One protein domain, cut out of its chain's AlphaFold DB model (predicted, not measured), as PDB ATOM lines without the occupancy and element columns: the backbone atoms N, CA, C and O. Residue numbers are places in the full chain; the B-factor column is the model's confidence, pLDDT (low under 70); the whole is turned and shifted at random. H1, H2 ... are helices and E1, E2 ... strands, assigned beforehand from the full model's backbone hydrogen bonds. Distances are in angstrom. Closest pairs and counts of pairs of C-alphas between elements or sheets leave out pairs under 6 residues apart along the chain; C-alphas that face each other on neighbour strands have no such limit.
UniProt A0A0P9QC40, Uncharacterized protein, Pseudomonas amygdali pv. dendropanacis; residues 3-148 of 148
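AT A GLANCE: This is residues 3 to 148 of the 148 residues of an uncharacterized protein of Pseudomonas amygdali pv. dendropanacis (UniProt A0A0P9QC40). A twisted sheet of four strands, E2, E1, E3 and E4, has the long helix H3 over one face and curls round the shorter helix H1 on its other face, in three layers. H2 folds back beside H3 as a helical hairpin but is not on the sheet, and a small two-strand hairpin, E5 and E6, packs on H1. The 146 printed residues hold three named helices and six named strands in the order E1 E2 H1 H2 H3 E3 E4 E5 E6; both sheets, E2 E1 E3 E4 and E5 E6, are antiparallel, and the class is mixed, helices and strands. The whole is compact, with a radius of gyration of the C-alphas of 15.3 A, and rounded, spanning 43 by 41 by 35 A.

IN THESE COORDINATES: E1, residues 3 to 14, begins with C-alpha 3 at (186.955, 184.153, 139.880), bends by 59 degrees at residue 6 and is 33.0 A long. E2 is residues 21 to 25. H1 is residues 36 to 46, 15.1 A, and H2 residues 70 to 80, 15.8 A. H3, residues 84 to 103, runs 28.5 A from C-alpha 84 at (177.111, 172.246, 143.729). E3, residues 110 to 120, is 28.3 A long and bends by 58 degrees at residue 117; E4, residues 123 to 131, is 23.5 A long. E5 is residues 137 to 139 and E6 residues 145 to 147, ending with C-alpha 147 at (183.365, 193.187, 157.018).

HOW THE PARTS SIT: E1 and E2 form a hairpin, with N 13 and O 23 2.8 A apart. Between E1 and E3, N 8 and O 115 are 2.9 A apart. In the hairpin of E3 and E4, N 127 and O 116 are 2.8 A apart. H3 lies over E1 and E3 at a height over the sheet of 8.1 A, only just slantwise to the strands, at 31 degrees to E1 on the local plane; the closest C-alphas of H3 and E3 are those of Thr 91 and Cys 115, 6.4 A. H1 is on the opposite face. The closest C-alphas of H1 and E6 are those of Ala 37 and Lys 146, 5.5 A. In the hairpin of E5 and E6, N 146 and O 138 are 2.8 A apart. H2 and H3 touch through residues 86 to 94 of H3 alone, at a shallow tilt of 10 degrees, opposite ways; the C-alphas of Phe 77 and Gln 86 are closest, 5.8 A. H1 and H2 are apart. In H1, H2 and H3 every O i to N i+4 pair is within hydrogen-bond range.

THE WHOLE: The C-alphas farthest apart, those of Asp 64 and Val 148, are 45.8 A apart. The printed part has no cut and ends at the chain's last residue. The link from H1 to H2, residues 47 to 69, is long. The mean pLDDT of the printed part is 87.9; residue 50, residues 52 to 60 and residues 133 to 135 are under 70.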
ATOM      1  N   THR A   3     188.407 184.286 140.046       93.06
ATOM      2  CA  THR A   3     186.955 184.153 139.880       93.06
ATOM      3  C   THR A   3     186.475 183.032 140.788       93.06
ATOM      4  O   THR A   3     186.859 181.877 140.609       93.06
ATOM      5  N   LEU A   4     185.678 183.379 141.799       94.62
ATOM      6  CA  LEU A   4     185.132 182.423 142.758       94.62
ATOM      7  C   LEU A   4     183.921 181.717 142.140       94.62
ATOM      8  O   LEU A   4     182.992 182.388 141.705       94.62
ATOM      9  N   LYS A   5     183.942 180.382 142.095       94.56
ATOM     10  CA  LYS A   5     182.855 179.568 141.532       94.56
ATOM     11  C   LYS A   5     181.879 179.120 142.610       94.56
ATOM     12  O   LYS A   5     180.682 179.338 142.495       94.56
ATOM     13  N   THR A   6     182.412 178.527 143.670       96.12
ATOM     14  CA  THR A   6     181.649 178.026 144.816       96.12
ATOM     15  C   THR A   6     182.499 178.145 146.072       96.12
ATOM     16  O   THR A   6     183.732 178.076 146.029       96.12
ATOM     17  N   ALA A   7     181.846 178.361 147.209       97.00
ATOM     18  CA  ALA A   7     182.510 178.408 148.500       97.00
ATOM     19  C   ALA A   7     181.558 178.000 149.613       97.00
ATOM     20  O   ALA A   7     180.363 178.276 149.554       97.00
ATOM     21  N   ILE A   8     182.101 177.397 150.658       97.88
ATOM     22  CA  ILE A   8     181.358 177.033 151.856       97.88
ATOM     23  C   ILE A   8     182.284 177.082 153.064       97.88
ATOM     24  O   ILE A   8     183.486 176.829 152.956       97.88
ATOM     25  N   ILE A   9     181.727 177.441 154.217       97.31
ATOM     26  CA  ILE A   9     182.459 177.445 155.480       97.31
ATOM     27  C   ILE A   9     181.832 176.402 156.398       97.31
ATOM     28  O   ILE A   9     180.616 176.345 156.582       97.31
ATOM     29  N   HIS A  10     182.685 175.566 156.968       97.88
ATOM     30  CA  HIS A  10     182.347 174.557 157.961       97.88
ATOM     31  C   HIS A  10     183.051 174.874 159.273       97.88
ATOM     32  O   HIS A  10     183.923 175.745 159.332       97.88
ATOM     33  N   SER A  11     182.714 174.151 160.334       96.81
ATOM     34  CA  SER A  11     183.479 174.236 161.570       96.81
ATOM     35  C   SER A  11     183.551 172.905 162.297       96.81
ATOM     36  O   SER A  11     182.736 172.004 162.099       96.81
ATOM     37  N   PHE A  12     184.548 172.786 163.162       96.50
ATOM     38  CA  PHE A  12     184.540 171.796 164.225       96.50
ATOM     39  C   PHE A  12     185.242 172.356 165.455       96.50
ATOM     40  O   PHE A  12     186.101 173.237 165.349       96.50
ATOM     41  N   LYS A  13     184.894 171.835 166.629       95.38
ATOM     42  CA  LYS A  13     185.540 172.171 167.898       95.38
ATOM     43  C   LYS A  13     186.097 170.916 168.535       95.38
ATOM     44  O   LYS A  13     185.419 169.895 168.640       95.38
ATOM     45  N   LYS A  14     187.342 171.021 168.986       94.12
ATOM     46  CA  LYS A  14     188.060 169.956 169.674       94.12
ATOM     47  C   LYS A  14     188.588 170.466 171.003       94.12
ATOM     48  O   LYS A  14     189.217 171.524 171.061       94.12
ATOM     49  N   LEU A  15     188.376 169.698 172.069       91.94
ATOM     50  CA  LEU A  15     188.938 170.032 173.370       91.94
ATOM     51  C   LEU A  15     190.459 169.806 173.341       91.94
ATOM     52  O   LEU A  15     190.939 168.702 173.068       91.94
ATOM     53  N   ALA A  16     191.217 170.869 173.619       88.62
ATOM     54  CA  ALA A  16     192.676 170.852 173.575       88.62
ATOM     55  C   ALA A  16     193.260 169.723 174.440       88.62
ATOM     56  O   ALA A  16     192.773 169.465 175.540       88.62
ATOM     57  N   LYS A  17     194.336 169.083 173.961       89.38
ATOM     58  CA  LYS A  17     195.030 167.965 174.633       89.38
ATOM     59  C   LYS A  17     194.197 166.689 174.820       89.38
ATOM     60  O   LYS A  17     194.644 165.776 175.503       89.38
ATOM     61  N   THR A  18     193.022 166.601 174.203       90.62
ATOM     62  CA  THR A  18     192.195 165.385 174.172       90.62
ATOM     63  C   THR A  18     191.936 164.967 172.727       90.62
ATOM     64  O   THR A  18     192.259 165.725 171.815       90.62
ATOM     65  N   SER A  19     191.335 163.799 172.507       89.56
ATOM     66  CA  SER A  19     190.765 163.396 171.211       89.56
ATOM     67  C   SER A  19     189.287 163.789 171.059       89.56
ATOM     68  O   SER A  19     188.675 163.498 170.036       89.56
ATOM     69  N   PHE A  20     188.699 164.454 172.060       92.44
ATOM     70  CA  PHE A  20     187.268 164.728 172.110       92.44
ATOM     71  C   PHE A  20     186.871 165.876 171.171       92.44
ATOM     72  O   PHE A  20     187.256 167.034 171.376       92.44
ATOM     73  N   ILE A  21     186.073 165.542 170.158       94.06
ATOM     74  CA  ILE A  21     185.420 166.484 169.246       94.06
ATOM     75  C   ILE A  21     184.054 166.826 169.837       94.06
ATOM     76  O   ILE A  21     183.193 165.960 169.957       94.06
ATOM     77  N   SER A  22     183.868 168.080 170.239       92.88
ATOM     78  CA  SER A  22     182.641 168.517 170.912       92.88
ATOM     79  C   SER A  22     181.541 168.931 169.940       92.88
ATOM     80  O   SER A  22     180.371 168.904 170.300       92.88
ATOM     81  N   GLU A  23     181.909 169.373 168.739       95.31
ATOM     82  CA  GLU A  23     180.971 169.901 167.749       95.31
ATOM     83  C   GLU A  23     181.568 169.771 166.347       95.31
ATOM     84  O   GLU A  23     182.759 170.030 166.160       95.31
ATOM     85  N   VAL A  24     180.738 169.407 165.370       97.38
ATOM     86  CA  VAL A  24     181.059 169.455 163.940       97.38
ATOM     87  C   VAL A  24     179.861 170.066 163.222       97.38
ATOM     88  O   VAL A  24     178.751 169.549 163.329       97.38
ATOM     89  N   VAL A  25     180.082 171.156 162.489       97.81
ATOM     90  CA  VAL A  25     179.057 171.848 161.703       97.81
ATOM     91  C   VAL A  25     179.438 171.766 160.229       97.81
ATOM     92  O   VAL A  25     180.290 172.517 159.746       97.81
ATOM     93  N   LYS A  26     178.780 170.854 159.512       98.12
ATOM     94  CA  LYS A  26     178.815 170.767 158.049       98.12
ATOM     95  C   LYS A  26     177.611 171.541 157.510       98.12
ATOM     96  O   LYS A  26     176.485 171.310 157.932       98.12
ATOM     97  N   LYS A  27     177.868 172.547 156.675       98.00
ATOM     98  CA  LYS A  27     176.825 173.375 156.054       98.00
ATOM     99  C   LYS A  27     176.395 172.708 154.746       98.00
ATOM    100  O   LYS A  27     177.212 172.059 154.098       98.00
ATOM    101  N   GLU A  28     175.139 172.915 154.372       97.19
ATOM    102  CA  GLU A  28     174.514 172.323 153.176       97.19
ATOM    103  C   GLU A  28     174.243 173.353 152.074       97.19
ATOM    104  O   GLU A  28     173.684 173.028 151.037       97.19
ATOM    105  N   VAL A  29     174.563 174.623 152.323       96.62
ATOM    106  CA  VAL A  29     174.263 175.728 151.411       96.62
ATOM    107  C   VAL A  29     175.551 176.487 151.150       96.62
ATOM    108  O   VAL A  29     176.241 176.886 152.095       96.62
ATOM    109  N   VAL A  30     175.879 176.671 149.873       97.38
ATOM    110  CA  VAL A  30     177.045 177.453 149.463       97.38
ATOM    111  C   VAL A  30     176.835 178.944 149.721       97.38
ATOM    112  O   VAL A  30     175.722 179.462 149.797       97.38
ATOM    113  N   LEU A  31     177.942 179.657 149.878       97.44
ATOM    114  CA  LEU A  31     177.949 181.096 150.080       97.44
ATOM    115  C   LEU A  31     177.747 181.836 148.753       97.44
ATOM    116  O   LEU A  31     178.194 181.390 147.700       97.44
ATOM    117  N   ASN A  32     177.155 183.031 148.828       96.56
ATOM    118  CA  ASN A  32     177.070 183.938 147.685       96.56
ATOM    119  C   ASN A  32     178.478 184.387 147.247       96.56
ATOM    120  O   ASN A  32     179.156 185.102 147.990       96.56
ATOM    121  N   THR A  33     178.888 184.008 146.035       95.75
ATOM    122  CA  THR A  33     180.214 184.291 145.457       95.75
ATOM    123  C   THR A  33     180.467 185.774 145.208       95.75
ATOM    124  O   THR A  33     181.622 186.191 145.167       95.75
ATOM    125  N   GLU A  34     179.409 186.582 145.133       95.38
ATOM    126  CA  GLU A  34     179.484 188.038 144.986       95.38
ATOM    127  C   GLU A  34     179.635 188.768 146.331       95.38
ATOM    128  O   GLU A  34     179.740 189.994 146.369       95.38
ATOM    129  N   ASN A  35     179.651 188.048 147.461       95.06
ATOM    130  CA  ASN A  35     179.864 188.660 148.771       95.06
ATOM    131  C   ASN A  35     181.280 189.290 148.838       95.06
ATOM    132  O   ASN A  35     182.280 188.566 148.784       95.06
ATOM    133  N   PRO A  36     181.408 190.617 149.051       92.94
ATOM    134  CA  PRO A  36     182.713 191.285 149.057       92.94
ATOM    135  C   PRO A  36     183.655 190.825 150.178       92.94
ATOM    136  O   PRO A  36     184.874 190.820 149.996       92.94
ATOM    137  N   ALA A  37     183.116 190.453 151.343       92.56
ATOM    138  CA  ALA A  37     183.902 189.933 152.458       92.56
ATOM    139  C   ALA A  37     184.444 188.533 152.138       92.56
ATOM    140  O   ALA A  37     185.616 188.259 152.387       92.56
ATOM    141  N   LEU A  38     183.631 187.681 151.508       93.50
ATOM    142  CA  LEU A  38     184.076 186.375 151.024       93.50
ATOM    143  C   LEU A  38     185.158 186.514 149.947       93.50
ATOM    144  O   LEU A  38     186.204 185.875 150.036       93.50
ATOM    145  N   LEU A  39     184.957 187.394 148.963       93.00
ATOM    146  CA  LEU A  39     185.957 187.650 147.926       93.00
ATOM    147  C   LEU A  39     187.272 188.157 148.524       93.00
ATOM    148  O   LEU A  39     188.341 187.711 148.110       93.00
ATOM    149  N   PHE A  40     187.217 189.052 149.512       90.38
ATOM    150  CA  PHE A  40     188.410 189.522 150.218       90.38
ATOM    151  C   PHE A  40     189.151 188.383 150.920       90.38
ATOM    152  O   PHE A  40     190.369 188.283 150.794       90.38
ATOM    153  N   LEU A  41     188.416 187.504 151.601       89.38
ATOM    154  CA  LEU A  41     188.952 186.347 152.310       89.38
ATOM    155  C   LEU A  41     189.689 185.390 151.361       89.38
ATOM    156  O   LEU A  41     190.852 185.059 151.595       89.38
ATOM    157  N   VAL A  42     189.045 184.991 150.258       90.44
ATOM    158  CA  VAL A  42     189.640 184.060 149.285       90.44
ATOM    159  C   VAL A  42     190.836 184.703 148.577       90.44
ATOM    160  O   VAL A  42     191.876 184.061 148.437       90.44
ATOM    161  N   ASN A  43     190.745 185.981 148.183       89.62
ATOM    162  CA  ASN A  43     191.877 186.697 147.583       89.62
ATOM    163  C   ASN A  43     193.053 186.831 148.557       89.62
ATOM    164  O   ASN A  43     194.201 186.664 148.144       89.62
ATOM    165  N   GLY A  44     192.769 187.107 149.832       86.88
ATOM    166  CA  GLY A  44     193.764 187.172 150.895       86.88
ATOM    167  C   GLY A  44     194.533 185.861 150.998       86.88
ATOM    168  O   GLY A  44     195.753 185.867 150.862       86.88
ATOM    169  N   ILE A  45     193.823 184.735 151.125       85.06
ATOM    170  CA  ILE A  45     194.437 183.403 151.228       85.06
ATOM    171  C   ILE A  45     195.200 183.035 149.950       85.06
ATOM    172  O   ILE A  45     196.349 182.609 150.039       85.06
ATOM    173  N   ASN A  46     194.619 183.255 148.765       83.94
ATOM    174  CA  ASN A  46     195.307 183.020 147.491       83.94
ATOM    175  C   ASN A  46     196.607 183.842 147.387       83.94
ATOM    176  O   ASN A  46     197.619 183.357 146.891       83.94
ATOM    177  N   GLY A  47     196.608 185.074 147.902       82.31
ATOM    178  CA  GLY A  47     197.791 185.929 147.956       82.31
ATOM    179  C   GLY A  47     198.864 185.483 148.957       82.31
ATOM    180  O   GLY A  47     199.955 186.057 148.935       82.31
ATOM    181  N   LEU A  48     198.586 184.515 149.838       79.94
ATOM    182  CA  LEU A  48     199.564 183.925 150.761       79.94
ATOM    183  C   LEU A  48     200.267 182.698 150.173       79.94
ATOM    184  O   LEU A  48     201.338 182.335 150.667       79.94
ATOM    185  N   ILE A  49     199.693 182.074 149.141       74.25
ATOM    186  CA  ILE A  49     200.230 180.842 148.564       74.25
ATOM    187  C   ILE A  49     201.581 181.113 147.897       74.25
ATOM    188  O   ILE A  49     201.724 182.056 147.121       74.25
ATOM    189  N   GLY A  50     202.583 180.286 148.212       65.19
ATOM    190  CA  GLY A  50     203.920 180.383 147.619       65.19
ATOM    191  C   GLY A  50     204.783 181.545 148.124       65.19
ATOM    192  O   GLY A  50     205.869 181.758 147.589       65.19
ATOM    193  N   LYS A  51     204.344 182.296 149.144       71.94
ATOM    194  CA  LYS A  51     205.185 183.307 149.806       71.94
ATOM    195  C   LYS A  51     206.091 182.671 150.859       71.94
ATOM    196  O   LYS A  51     205.635 181.842 151.647       71.94
ATOM    197  N   GLU A  52     207.351 183.106 150.906       54.16
ATOM    198  CA  GLU A  52     208.298 182.711 151.955       54.16
ATOM    199  C   GLU A  52     207.711 182.977 153.351       54.16
ATOM    200  O   GLU A  52     207.168 184.048 153.622       54.16
ATOM    201  N   GLY A  53     207.791 181.977 154.231       59.28
ATOM    202  CA  GLY A  53     207.254 182.046 155.593       59.28
ATOM    203  C   GLY A  53     205.776 181.666 155.750       59.28
ATOM    204  O   GLY A  53     205.320 181.564 156.887       59.28
ATOM    205  N   ASN A  54     205.032 181.401 154.666       60.47
ATOM    206  CA  ASN A  54     203.669 180.862 154.749       60.47
ATOM    207  C   ASN A  54     203.639 179.340 154.578       60.47
ATOM    208  O   ASN A  54     204.249 178.782 153.672       60.47
ATOM    209  N   SER A  55     202.841 178.669 155.411       58.50
ATOM    210  CA  SER A  55     202.623 177.217 155.374       58.50
ATOM    211  C   SER A  55     201.627 176.765 154.296       58.50
ATOM    212  O   SER A  55     201.155 175.631 154.347       58.50
ATOM    213  N   VAL A  56     201.249 177.640 153.353       60.88
ATOM    214  CA  VAL A  56     200.300 177.300 152.285       60.88
ATOM    215  C   VAL A  56     201.075 176.738 151.097       60.88
ATOM    216  O   VAL A  56     201.746 177.472 150.371       60.88
ATOM    217  N   VAL A  57     200.998 175.419 150.938       62.56
ATOM    218  CA  VAL A  57     201.780 174.633 149.976       62.56
ATOM    219  C   VAL A  57     200.847 174.038 148.920       62.56
ATOM    220  O   VAL A  57     199.749 173.589 149.245       62.56
ATOM    221  N   TYR A  58     201.284 174.010 147.660       64.81
ATOM    222  CA  TYR A  58     200.634 173.208 146.622       64.81
ATOM    223  C   TYR A  58     201.090 171.748 146.744       64.81
ATOM    224  O   TYR A  58     202.290 171.480 146.760       64.81
ATOM    225  N   GLY A  59     200.146 170.810 146.829       64.19
ATOM    226  CA  GLY A  59     200.418 169.372 146.884       64.19
ATOM    227  C   GLY A  59     199.822 168.626 145.692       64.19
ATOM    228  O   GLY A  59     198.872 169.095 145.068       64.19
ATOM    229  N   GLN A  60     200.375 167.453 145.395       67.81
ATOM    230  CA  GLN A  60     199.754 166.455 144.524       67.81
ATOM    231  C   GLN A  60     199.458 165.213 145.366       67.81
ATOM    232  O   GLN A  60     200.204 164.909 146.299       67.81
ATOM    233  N   PHE A  61     198.368 164.513 145.063       75.25
ATOM    234  CA  PHE A  61     198.051 163.263 145.743       75.25
ATOM    235  C   PHE A  61     198.959 162.143 145.229       75.25
ATOM    236  O   PHE A  61     199.199 162.046 144.028       75.25
ATOM    237  N   ALA A  62     199.467 161.317 146.143       73.12
ATOM    238  CA  ALA A  62     200.173 160.096 145.778       73.12
ATOM    239  C   ALA A  62     199.186 159.060 145.212       73.12
ATOM    240  O   ALA A  62     198.015 159.042 145.596       73.12
ATOM    241  N   ASP A  63     199.674 158.204 144.315       73.69
ATOM    242  CA  ASP A  63     198.930 157.076 143.738       73.69
ATOM    243  C   ASP A  63     199.434 155.753 144.338       73.69
ATOM    244  O   ASP A  63     199.963 154.885 143.648       73.69
ATOM    245  N   ASP A  64     199.397 155.659 145.670       77.81
ATOM    246  CA  ASP A  64     199.945 154.538 146.451       77.81
ATOM    247  C   ASP A  64     198.883 153.804 147.290       77.81
ATOM    248  O   ASP A  64     199.213 153.070 148.223       77.81
ATOM    249  N   GLU A  65     197.608 154.028 146.968       70.44
ATOM    250  CA  GLU A  65     196.404 153.544 147.666       70.44
ATOM    251  C   GLU A  65     196.285 153.963 149.149       70.44
ATOM    252  O   GLU A  65     195.337 153.575 149.837       70.44
ATOM    253  N   ARG A  66     197.197 154.799 149.664       77.38
ATOM    254  CA  ARG A  66     197.189 155.322 151.045       77.38
ATOM    255  C   ARG A  66     196.669 156.751 151.147       77.38
ATOM    256  O   ARG A  66     196.605 157.312 152.239       77.38
ATOM    257  N   GLN A  67     196.264 157.333 150.026       78.88
ATOM    258  CA  GLN A  67     195.822 158.718 149.910       78.88
ATOM    259  C   GLN A  67     194.411 158.985 150.475       78.88
ATOM    260  O   GLN A  67     193.952 160.129 150.485       78.88
ATOM    261  N   GLY A  68     193.729 157.950 150.976       85.25
ATOM    262  CA  GLY A  68     192.391 158.050 151.551       85.25
ATOM    263  C   GLY A  68     191.295 158.289 150.501       85.25
ATOM    264  O   GLY A  68     191.537 158.206 149.296       85.25
ATOM    265  N   PRO A  69     190.054 158.570 150.932       89.81
ATOM    266  CA  PRO A  69     188.908 158.693 150.030       89.81
ATOM    267  C   PRO A  69     188.878 160.013 149.243       89.81
ATOM    268  O   PRO A  69     188.208 160.091 148.211       89.81
ATOM    269  N   PHE A  70     189.577 161.052 149.719       91.00
ATOM    270  CA  PHE A  70     189.477 162.403 149.164       91.00
ATOM    271  C   PHE A  70     189.931 162.499 147.697       91.00
ATOM    272  O   PHE A  70     189.176 163.057 146.904       91.00
ATOM    273  N   PRO A  71     191.082 161.938 147.272       90.12
ATOM    274  CA  PRO A  71     191.576 162.138 145.907       90.12
ATOM    275  C   PRO A  71     190.663 161.537 144.845       90.12
ATOM    276  O   PRO A  71     190.373 162.198 143.853       90.12
ATOM    277  N   ARG A  72     190.122 160.334 145.085       89.12
ATOM    278  CA  ARG A  72     189.137 159.719 144.183       89.12
ATOM    279  C   ARG A  72     187.891 160.597 144.048       89.12
ATOM    280  O   ARG A  72     187.463 160.887 142.934       89.12
ATOM    281  N   ARG A  73     187.337 161.055 145.176       91.19
ATOM    282  CA  ARG A  73     186.146 161.918 145.192       91.19
ATOM    283  C   ARG A  73     186.416 163.268 144.518       91.19
ATOM    284  O   ARG A  73     185.553 163.790 143.821       91.19
ATOM    285  N   PHE A  74     187.624 163.803 144.681       91.62
ATOM    286  CA  PHE A  74     188.076 165.015 144.009       91.62
ATOM    287  C   PHE A  74     188.146 164.826 142.489       91.62
ATOM    288  O   PHE A  74     187.641 165.675 141.760       91.62
ATOM    289  N   THR A  75     188.703 163.709 142.006       89.56
ATOM    290  CA  THR A  75     188.740 163.366 140.574       89.56
ATOM    291  C   THR A  75     187.336 163.282 139.971       89.56
ATOM    292  O   THR A  75     187.105 163.803 138.883       89.56
ATOM    293  N   GLU A  76     186.385 162.672 140.681       89.81
ATOM    294  CA  GLU A  76     184.977 162.610 140.262       89.81
ATOM    295  C   GLU A  76     184.345 164.008 140.194       89.81
ATOM    296  O   GLU A  76     183.721 164.360 139.195       89.81
ATOM    297  N   PHE A  77     184.566 164.833 141.220       90.56
ATOM    298  CA  PHE A  77     184.072 166.209 141.270       90.56
ATOM    299  C   PHE A  77     184.583 167.058 140.094       90.56
ATOM    300  O   PHE A  77     183.795 167.721 139.416       90.56
ATOM    301  N   VAL A  78     185.889 167.016 139.799       88.75
ATOM    302  CA  VAL A  78     186.454 167.813 138.694       88.75
ATOM    303  C   VAL A  78     186.018 167.320 137.312       88.75
ATOM    304  O   VAL A  78     186.082 168.093 136.357       88.75
ATOM    305  N   ALA A  79     185.566 166.066 137.188       88.25
ATOM    306  CA  ALA A  79     185.084 165.504 135.928       88.25
ATOM    307  C   ALA A  79     183.679 166.001 135.548       88.25
ATOM    308  O   ALA A  79     183.415 166.206 134.366       88.25
ATOM    309  N   VAL A  80     182.796 166.209 136.532       83.19
ATOM    310  CA  VAL A  80     181.413 166.673 136.301       83.19
ATOM    311  C   VAL A  80     181.361 168.188 136.054       83.19
ATOM    312  O   VAL A  80     180.568 168.626 135.228       83.19
ATOM    313  N   GLN A  81     182.279 168.944 136.674       73.62
ATOM    314  CA  GLN A  81     182.402 170.414 136.652       73.62
ATOM    315  C   GLN A  81     181.163 171.168 137.164       73.62
ATOM    316  O   GLN A  81     180.036 170.900 136.776       73.62
ATOM    317  N   ASP A  82     181.397 172.174 138.012       76.31
ATOM    318  CA  ASP A  82     180.402 173.166 138.455       76.31
ATOM    319  C   ASP A  82     179.094 172.580 139.055       76.31
ATOM    320  O   ASP A  82     178.058 173.241 139.074       76.31
ATOM    321  N   ASP A  83     179.152 171.358 139.600       89.94
ATOM    322  CA  ASP A  83     178.059 170.720 140.342       89.94
ATOM    323  C   ASP A  83     178.163 171.046 141.842       89.94
ATOM    324  O   ASP A  83     179.104 170.644 142.536       89.94
ATOM    325  N   GLU A  84     177.180 171.798 142.338       93.25
ATOM    326  CA  GLU A  84     177.111 172.246 143.729       93.25
ATOM    327  C   GLU A  84     176.929 171.091 144.725       93.25
ATOM    328  O   GLU A  84     177.552 171.095 145.787       93.25
ATOM    329  N   ALA A  85     176.132 170.074 144.388       93.94
ATOM    330  CA  ALA A  85     175.912 168.931 145.269       93.94
ATOM    331  C   ALA A  85     177.196 168.104 145.405       93.94
ATOM    332  O   ALA A  85     177.601 167.746 146.511       93.94
ATOM    333  N   GLN A  86     177.896 167.880 144.289       94.12
ATOM    334  CA  GLN A  86     179.207 167.226 144.285       94.12
ATOM    335  C   GLN A  86     180.249 168.029 145.074       94.12
ATOM    336  O   GLN A  86     181.077 167.438 145.773       94.12
ATOM    337  N   PHE A  87     180.206 169.364 144.992       95.69
ATOM    338  CA  PHE A  87     181.049 170.238 145.804       95.69
ATOM    339  C   PHE A  87     180.763 170.047 147.298       95.69
ATOM    340  O   PHE A  87     181.695 169.771 148.048       95.69
ATOM    341  N   ILE A  88     179.502 170.132 147.730       97.25
ATOM    342  CA  ILE A  88     179.117 169.972 149.143       97.25
ATOM    343  C   ILE A  88     179.521 168.589 149.671       97.25
ATOM    344  O   ILE A  88     180.134 168.485 150.734       97.25
ATOM    345  N   GLU A  89     179.262 167.522 148.915       96.25
ATOM    346  CA  GLU A  89     179.667 166.167 149.308       96.25
ATOM    347  C   GLU A  89     181.193 166.037 149.454       96.25
ATOM    348  O   GLU A  89     181.689 165.415 150.399       96.25
ATOM    349  N   LEU A  90     181.962 166.662 148.555       96.50
ATOM    350  CA  LEU A  90     183.420 166.695 148.641       96.50
ATOM    351  C   LEU A  90     183.907 167.478 149.872       96.50
ATOM    352  O   LEU A  90     184.851 167.042 150.538       96.50
ATOM    353  N   THR A  91     183.299 168.622 150.198       97.69
ATOM    354  CA  THR A  91     183.708 169.418 151.368       97.69
ATOM    355  C   THR A  91     183.320 168.747 152.681       97.69
ATOM    356  O   THR A  91     184.065 168.845 153.657       97.69
ATOM    357  N   HIS A  92     182.216 168.002 152.708       98.19
ATOM    358  CA  HIS A  92     181.855 167.146 153.837       98.19
ATOM    359  C   HIS A  92     182.871 166.035 154.051       98.19
ATOM    360  O   HIS A  92     183.314 165.834 155.180       98.19
ATOM    361  N   LEU A  93     183.295 165.370 152.974       97.06
ATOM    362  CA  LEU A  93     184.356 164.372 153.045       97.06
ATOM    363  C   LEU A  93     185.661 164.987 153.566       97.06
ATOM    364  O   LEU A  93     186.319 164.395 154.420       97.06
ATOM    365  N   ALA A  94     186.024 166.187 153.100       96.00
ATOM    366  CA  ALA A  94     187.185 166.913 153.613       96.00
ATOM    367  C   ALA A  94     187.082 167.140 155.129       96.00
ATOM    368  O   ALA A  94     188.053 166.926 155.853       96.00
ATOM    369  N   MET A  95     185.903 167.539 155.615       97.31
ATOM    370  CA  MET A  95     185.653 167.734 157.043       97.31
ATOM    371  C   MET A  95     185.780 166.439 157.836       97.31
ATOM    372  O   MET A  95     186.423 166.450 158.882       97.31
ATOM    373  N   ASP A  96     185.235 165.329 157.341       96.38
ATOM    374  CA  ASP A  96     185.324 164.038 158.028       96.38
ATOM    375  C   ASP A  96     186.792 163.599 158.174       96.38
ATOM    376  O   ASP A  96     187.227 163.232 159.268       96.38
ATOM    377  N   GLN A  97     187.591 163.755 157.112       94.00
ATOM    378  CA  GLN A  97     189.032 163.475 157.140       94.00
ATOM    379  C   GLN A  97     189.799 164.418 158.083       94.00
ATOM    380  O   GLN A  97     190.662 163.975 158.844       94.00
ATOM    381  N   LEU A  98     189.483 165.719 158.080       93.69
ATOM    382  CA  LEU A  98     190.113 166.698 158.971       93.69
ATOM    383  C   LEU A  98     189.785 166.436 160.444       93.69
ATOM    384  O   LEU A  98     190.666 166.570 161.292       93.69
ATOM    385  N   VAL A  99     188.542 166.072 160.756       95.00
ATOM    386  CA  VAL A  99     188.093 165.766 162.121       95.00
ATOM    387  C   VAL A  99     188.781 164.506 162.642       95.00
ATOM    388  O   VAL A  99     189.299 164.520 163.763       95.00
ATOM    389  N   GLU A 100     188.856 163.454 161.825       93.12
ATOM    390  CA  GLU A 100     189.574 162.220 162.154       93.12
ATOM    391  C   GLU A 100     191.054 162.500 162.454       93.12
ATOM    392  O   GLU A 100     191.562 162.146 163.524       93.12
ATOM    393  N   GLN A 101     191.743 163.219 161.562       91.19
ATOM    394  CA  GLN A 101     193.143 163.586 161.777       91.19
ATOM    395  C   GLN A 101     193.319 164.484 163.003       91.19
ATOM    396  O   GLN A 101     194.230 164.262 163.803       91.19
ATOM    397  N   ALA A 102     192.443 165.472 163.195       91.69
ATOM    398  CA  ALA A 102     192.500 166.379 164.333       91.69
ATOM    399  C   ALA A 102     192.356 165.643 165.668       91.69
ATOM    400  O   ALA A 102     193.047 166.014 166.620       91.69
ATOM    401  N   GLY A 103     191.520 164.600 165.738       90.75
ATOM    402  CA  GLY A 103     191.368 163.720 166.902       90.75
ATOM    403  C   GLY A 103     192.698 163.137 167.389       90.75
ATOM    404  O   GLY A 103     192.927 163.054 168.596       90.75
ATOM    405  N   ASN A 104     193.615 162.858 166.459       89.69
ATOM    406  CA  ASN A 104     194.943 162.306 166.730       89.69
ATOM    407  C   ASN A 104     196.022 163.374 167.000       89.69
ATOM    408  O   ASN A 104     197.148 163.040 167.364       89.69
ATOM    409  N   GLN A 105     195.705 164.664 166.851       90.94
ATOM    410  CA  GLN A 105     196.651 165.768 167.042       90.94
ATOM    411  C   GLN A 105     196.443 166.467 168.387       90.94
ATOM    412  O   GLN A 105     195.449 167.165 168.586       90.94
ATOM    413  N   VAL A 106     197.410 166.358 169.304       88.19
ATOM    414  CA  VAL A 106     197.309 166.867 170.693       88.19
ATOM    415  C   VAL A 106     196.951 168.357 170.762       88.19
ATOM    416  O   VAL A 106     196.128 168.764 171.584       88.19
ATOM    417  N   LEU A 107     197.546 169.173 169.890       88.56
ATOM    418  CA  LEU A 107     197.401 170.632 169.911       88.56
ATOM    419  C   LEU A 107     196.274 171.159 169.011       88.56
ATOM    420  O   LEU A 107     196.039 172.365 168.987       88.56
ATOM    421  N   SER A 108     195.566 170.287 168.287       87.88
ATOM    422  CA  SER A 108     194.433 170.713 167.463       87.88
ATOM    423  C   SER A 108     193.224 171.073 168.331       87.88
ATOM    424  O   SER A 108     192.850 170.312 169.230       87.88
ATOM    425  N   THR A 109     192.612 172.221 168.029       90.94
ATOM    426  CA  THR A 109     191.404 172.754 168.688       90.94
ATOM    427  C   THR A 109     190.215 172.920 167.737       90.94
ATOM    428  O   THR A 109     189.122 173.275 168.175       90.94
ATOM    429  N   GLY A 110     190.415 172.678 166.441       90.56
ATOM    430  CA  GLY A 110     189.444 173.013 165.402       90.56
ATOM    431  C   GLY A 110     189.380 174.506 165.078       90.56
ATOM    432  O   GLY A 110     190.343 175.245 165.306       90.56
ATOM    433  N   GLY A 111     188.260 174.930 164.503       92.69
ATOM    434  CA  GLY A 111     188.036 176.272 163.973       92.69
ATOM    435  C   GLY A 111     187.100 176.261 162.767       92.69
ATOM    436  O   GLY A 111     186.439 175.257 162.493       92.69
ATOM    437  N   HIS A 112     187.066 177.379 162.045       94.88
ATOM    438  CA  HIS A 112     186.336 177.493 160.787       94.88
ATOM    439  C   HIS A 112     187.220 177.040 159.627       94.88
ATOM    440  O   HIS A 112     188.395 177.409 159.554       94.88
ATOM    441  N   ILE A 113     186.654 176.243 158.729       95.44
ATOM    442  CA  ILE A 113     187.323 175.717 157.544       95.44
ATOM    443  C   ILE A 113     186.598 176.266 156.322       95.44
ATOM    444  O   ILE A 113     185.421 175.974 156.120       95.44
ATOM    445  N   LEU A 114     187.295 177.066 155.519       95.12
ATOM    446  CA  LEU A 114     186.818 177.490 154.208       95.12
ATOM    447  C   LEU A 114     187.213 176.449 153.174       95.12
ATOM    448  O   LEU A 114     188.401 176.159 153.009       95.12
ATOM    449  N   CYS A 115     186.216 175.988 152.433       96.44
ATOM    450  CA  CYS A 115     186.394 175.251 151.199       96.44
ATOM    451  C   CYS A 115     185.930 176.128 150.034       96.44
ATOM    452  O   CYS A 115     184.850 176.716 150.101       96.44
ATOM    453  N   ALA A 116     186.729 176.245 148.976       95.12
ATOM    454  CA  ALA A 116     186.384 177.082 147.829       95.12
ATOM    455  C   ALA A 116     186.935 176.529 146.516       95.12
ATOM    456  O   ALA A 116     188.093 176.122 146.444       95.12
ATOM    457  N   GLN A 117     186.127 176.599 145.463       94.19
ATOM    458  CA  GLN A 117     186.557 176.404 144.085       94.19
ATOM    459  C   GLN A 117     186.676 177.768 143.410       94.19
ATOM    460  O   GLN A 117     185.735 178.563 143.406       94.19
ATOM    461  N   TYR A 118     187.826 178.051 142.813       92.50
ATOM    462  CA  TYR A 118     188.049 179.301 142.089       92.50
ATOM    463  C   TYR A 118     189.005 179.092 140.923       92.50
ATOM    464  O   TYR A 118     189.800 178.151 140.911       92.50
ATOM    465  N   SER A 119     188.952 179.988 139.946       90.69
ATOM    466  CA  SER A 119     189.975 180.088 138.912       90.69
ATOM    467  C   SER A 119     190.913 181.257 139.195       90.69
ATOM    468  O   SER A 119     190.519 182.286 139.750       90.69
ATOM    469  N   SER A 120     192.180 181.096 138.828       86.94
ATOM    470  CA  SER A 120     193.183 182.160 138.850       86.94
ATOM    471  C   SER A 120     194.021 182.042 137.583       86.94
ATOM    472  O   SER A 120     194.754 181.070 137.391       86.94
ATOM    473  N   GLY A 121     193.861 183.006 136.673       85.25
ATOM    474  CA  GLY A 121     194.399 182.891 135.318       85.25
ATOM    475  C   GLY A 121     193.725 181.751 134.548       85.25
ATOM    476  O   GLY A 121     192.501 181.677 134.508       85.25
ATOM    477  N   ALA A 122     194.523 180.866 133.949       84.12
ATOM    478  CA  ALA A 122     194.032 179.714 133.183       84.12
ATOM    479  C   ALA A 122     193.817 178.444 134.031       84.12
ATOM    480  O   ALA A 122     193.424 177.410 133.494       84.12
ATOM    481  N   SER A 123     194.083 178.504 135.339       85.38
ATOM    482  CA  SER A 123     194.077 177.335 136.220       85.38
ATOM    483  C   SER A 123     192.895 177.359 137.184       85.38
ATOM    484  O   SER A 123     192.536 178.411 137.717       85.38
ATOM    485  N   ASN A 124     192.328 176.179 137.440       87.38
ATOM    486  CA  ASN A 124     191.314 175.957 138.466       87.38
ATOM    487  C   ASN A 124     191.971 175.425 139.740       87.38
ATOM    488  O   ASN A 124     192.857 174.573 139.681       87.38
ATOM    489  N   PHE A 125     191.501 175.905 140.883       88.12
ATOM    490  CA  PHE A 125     192.011 175.543 142.194       88.12
ATOM    491  C   PHE A 125     190.867 175.150 143.119       88.12
ATOM    492  O   PHE A 125     189.761 175.691 143.043       88.12
ATOM    493  N   PHE A 126     191.177 174.232 144.028       90.94
ATOM    494  CA  PHE A 126     190.351 173.916 145.179       90.94
ATOM    495  C   PHE A 126     191.143 174.251 146.437       90.94
ATOM    496  O   PHE A 126     192.260 173.770 146.633       90.94
ATOM    497  N   LEU A 127     190.589 175.131 147.258       90.31
ATOM    498  CA  LEU A 127     191.185 175.601 148.497       90.31
ATOM    499  C   LEU A 127     190.483 174.939 149.670       90.31
ATOM    500  O   LEU A 127     189.260 174.976 149.744       90.31
ATOM    501  N   VAL A 128     191.276 174.427 150.607       92.12
ATOM    502  CA  VAL A 128     190.840 174.068 151.957       92.12
ATOM    503  C   VAL A 128     191.750 174.806 152.922       92.12
ATOM    504  O   VAL A 128     192.963 174.598 152.915       92.12
ATOM    505  N   ALA A 129     191.188 175.700 153.728       89.38
ATOM    506  CA  ALA A 129     191.967 176.518 154.645       89.38
ATOM    507  C   ALA A 129     191.268 176.669 155.992       89.38
ATOM    508  O   ALA A 129     190.112 177.084 156.066       89.38
ATOM    509  N   SER A 130     192.004 176.400 157.073       88.00
ATOM    510  CA  SER A 130     191.580 176.816 158.406       88.00
ATOM    511  C   SER A 130     191.718 178.327 158.539       88.00
ATOM    512  O   SER A 130     192.776 178.880 158.228       88.00
ATOM    513  N   MET A 131     190.699 178.980 159.073       84.38
ATOM    514  CA  MET A 131     190.703 180.413 159.313       84.38
ATOM    515  C   MET A 131     190.377 180.745 160.758       84.38
ATOM    516  O   MET A 131     189.623 180.056 161.446       84.38
ATOM    517  N   LYS A 132     190.983 181.838 161.211       74.50
ATOM    518  CA  LYS A 132     190.632 182.510 162.456       74.50
ATOM    519  C   LYS A 132     189.975 183.824 162.073       74.50
ATOM    520  O   LYS A 132     190.457 184.478 161.153       74.50
ATOM    521  N   GLU A 133     188.924 184.205 162.785       68.19
ATOM    522  CA  GLU A 133     188.359 185.553 162.692       68.19
ATOM    523  C   GLU A 133     189.450 186.555 163.084       68.19
ATOM    524  O   GLU A 133     189.849 186.654 164.247       68.19
ATOM    525  N   ARG A 134     190.036 187.194 162.074       65.38
ATOM    526  CA  ARG A 134     191.105 188.193 162.152       65.38
ATOM    527  C   ARG A 134     190.923 189.146 160.968       65.38
ATOM    528  O   ARG A 134     190.207 188.827 160.022       65.38
ATOM    529  N   ASP A 135     191.555 190.313 161.034       61.47
ATOM    530  CA  ASP A 135     191.665 191.248 159.903       61.47
ATOM    531  C   ASP A 135     190.329 191.821 159.383       61.47
ATOM    532  O   ASP A 135     190.130 191.986 158.181       61.47
ATOM    533  N   GLY A 136     189.402 192.144 160.293       73.94
ATOM    534  CA  GLY A 136     188.158 192.844 159.943       73.94
ATOM    535  C   GLY A 136     187.110 191.970 159.249       73.94
ATOM    536  O   GLY A 136     186.186 192.504 158.639       73.94
ATOM    537  N   ILE A 137     187.234 190.639 159.327       85.50
ATOM    538  CA  ILE A 137     186.174 189.702 158.944       85.50
ATOM    539  C   ILE A 137     185.594 189.020 160.182       85.50
ATOM    540  O   ILE A 137     186.322 188.426 160.977       85.50
ATOM    541  N   GLN A 138     184.267 189.063 160.282       90.00
ATOM    542  CA  GLN A 138     183.462 188.259 161.199       90.00
ATOM    543  C   GLN A 138     182.540 187.332 160.412       90.00
ATOM    544  O   GLN A 138     182.131 187.640 159.292       90.00
ATOM    545  N   LEU A 139     182.209 186.196 161.013       92.56
ATOM    546  CA  LEU A 139     181.218 185.264 160.499       92.56
ATOM    547  C   LEU A 139     179.915 185.455 161.272       92.56
ATOM    548  O   LEU A 139     179.936 185.627 162.489       92.56
ATOM    549  N   ASP A 140     178.779 185.429 160.581       93.44
ATOM    550  CA  ASP A 140     177.492 185.331 161.268       93.44
ATOM    551  C   ASP A 140     177.136 183.881 161.633       93.44
ATOM    552  O   ASP A 140     177.912 182.950 161.418       93.44
ATOM    553  N   GLU A 141     175.946 183.675 162.194       92.50
ATOM    554  CA  GLU A 141     175.447 182.363 162.639       92.50
ATOM    555  C   GLU A 141     175.377 181.322 161.500       92.50
ATOM    556  O   GLU A 141     175.467 180.107 161.718       92.50
ATOM    557  N   ASN A 142     175.269 181.791 160.254       94.31
ATOM    558  CA  ASN A 142     175.271 180.957 159.056       94.31
ATOM    559  C   ASN A 142     176.656 180.830 158.417       94.31
ATOM    560  O   ASN A 142     176.788 180.213 157.364       94.31
ATOM    561  N   TYR A 143     177.683 181.351 159.085       94.75
ATOM    562  CA  TYR A 143     179.052 181.458 158.603       94.75
ATOM    563  C   TYR A 143     179.190 182.320 157.348       94.75
ATOM    564  O   TYR A 143     180.152 182.167 156.596       94.75
ATOM    565  N   VAL A 144     178.262 183.255 157.123       95.38
ATOM    566  CA  VAL A 144     178.389 184.235 156.045       95.38
ATOM    567  C   VAL A 144     179.381 185.316 156.490       95.38
ATOM    568  O   VAL A 144     179.154 185.955 157.524       95.38
ATOM    569  N   PRO A 145     180.469 185.562 155.734       93.44
ATOM    570  CA  PRO A 145     181.440 186.591 156.083       93.44
ATOM    571  C   PRO A 145     180.859 188.004 155.984       93.44
ATOM    572  O   PRO A 145     180.166 188.344 155.018       93.44
ATOM    573  N   LYS A 146     181.211 188.847 156.955       92.62
ATOM    574  CA  LYS A 146     180.897 190.278 157.035       92.62
ATOM    575  C   LYS A 146     182.172 191.060 157.327       92.62
ATOM    576  O   LYS A 146     183.007 190.618 158.113       92.62
ATOM    577  N   ARG A 147     182.313 192.221 156.683       83.00
ATOM    578  CA  ARG A 147     183.365 193.187 157.018       83.00
ATOM    579  C   ARG A 147     182.945 194.002 158.234       83.00
ATOM    580  O   ARG A 147     181.777 194.381 158.323       83.00
ATOM    581  N   VAL A 148     183.899 194.253 159.123       77.62
ATOM    582  CA  VAL A 148     183.740 195.022 160.366       77.62
ATOM    583  C   VAL A 148     184.609 196.264 160.317       77.62
ATOM    584  O   VAL A 148     185.752 196.147 159.818       77.62
TER     585      VAL A 148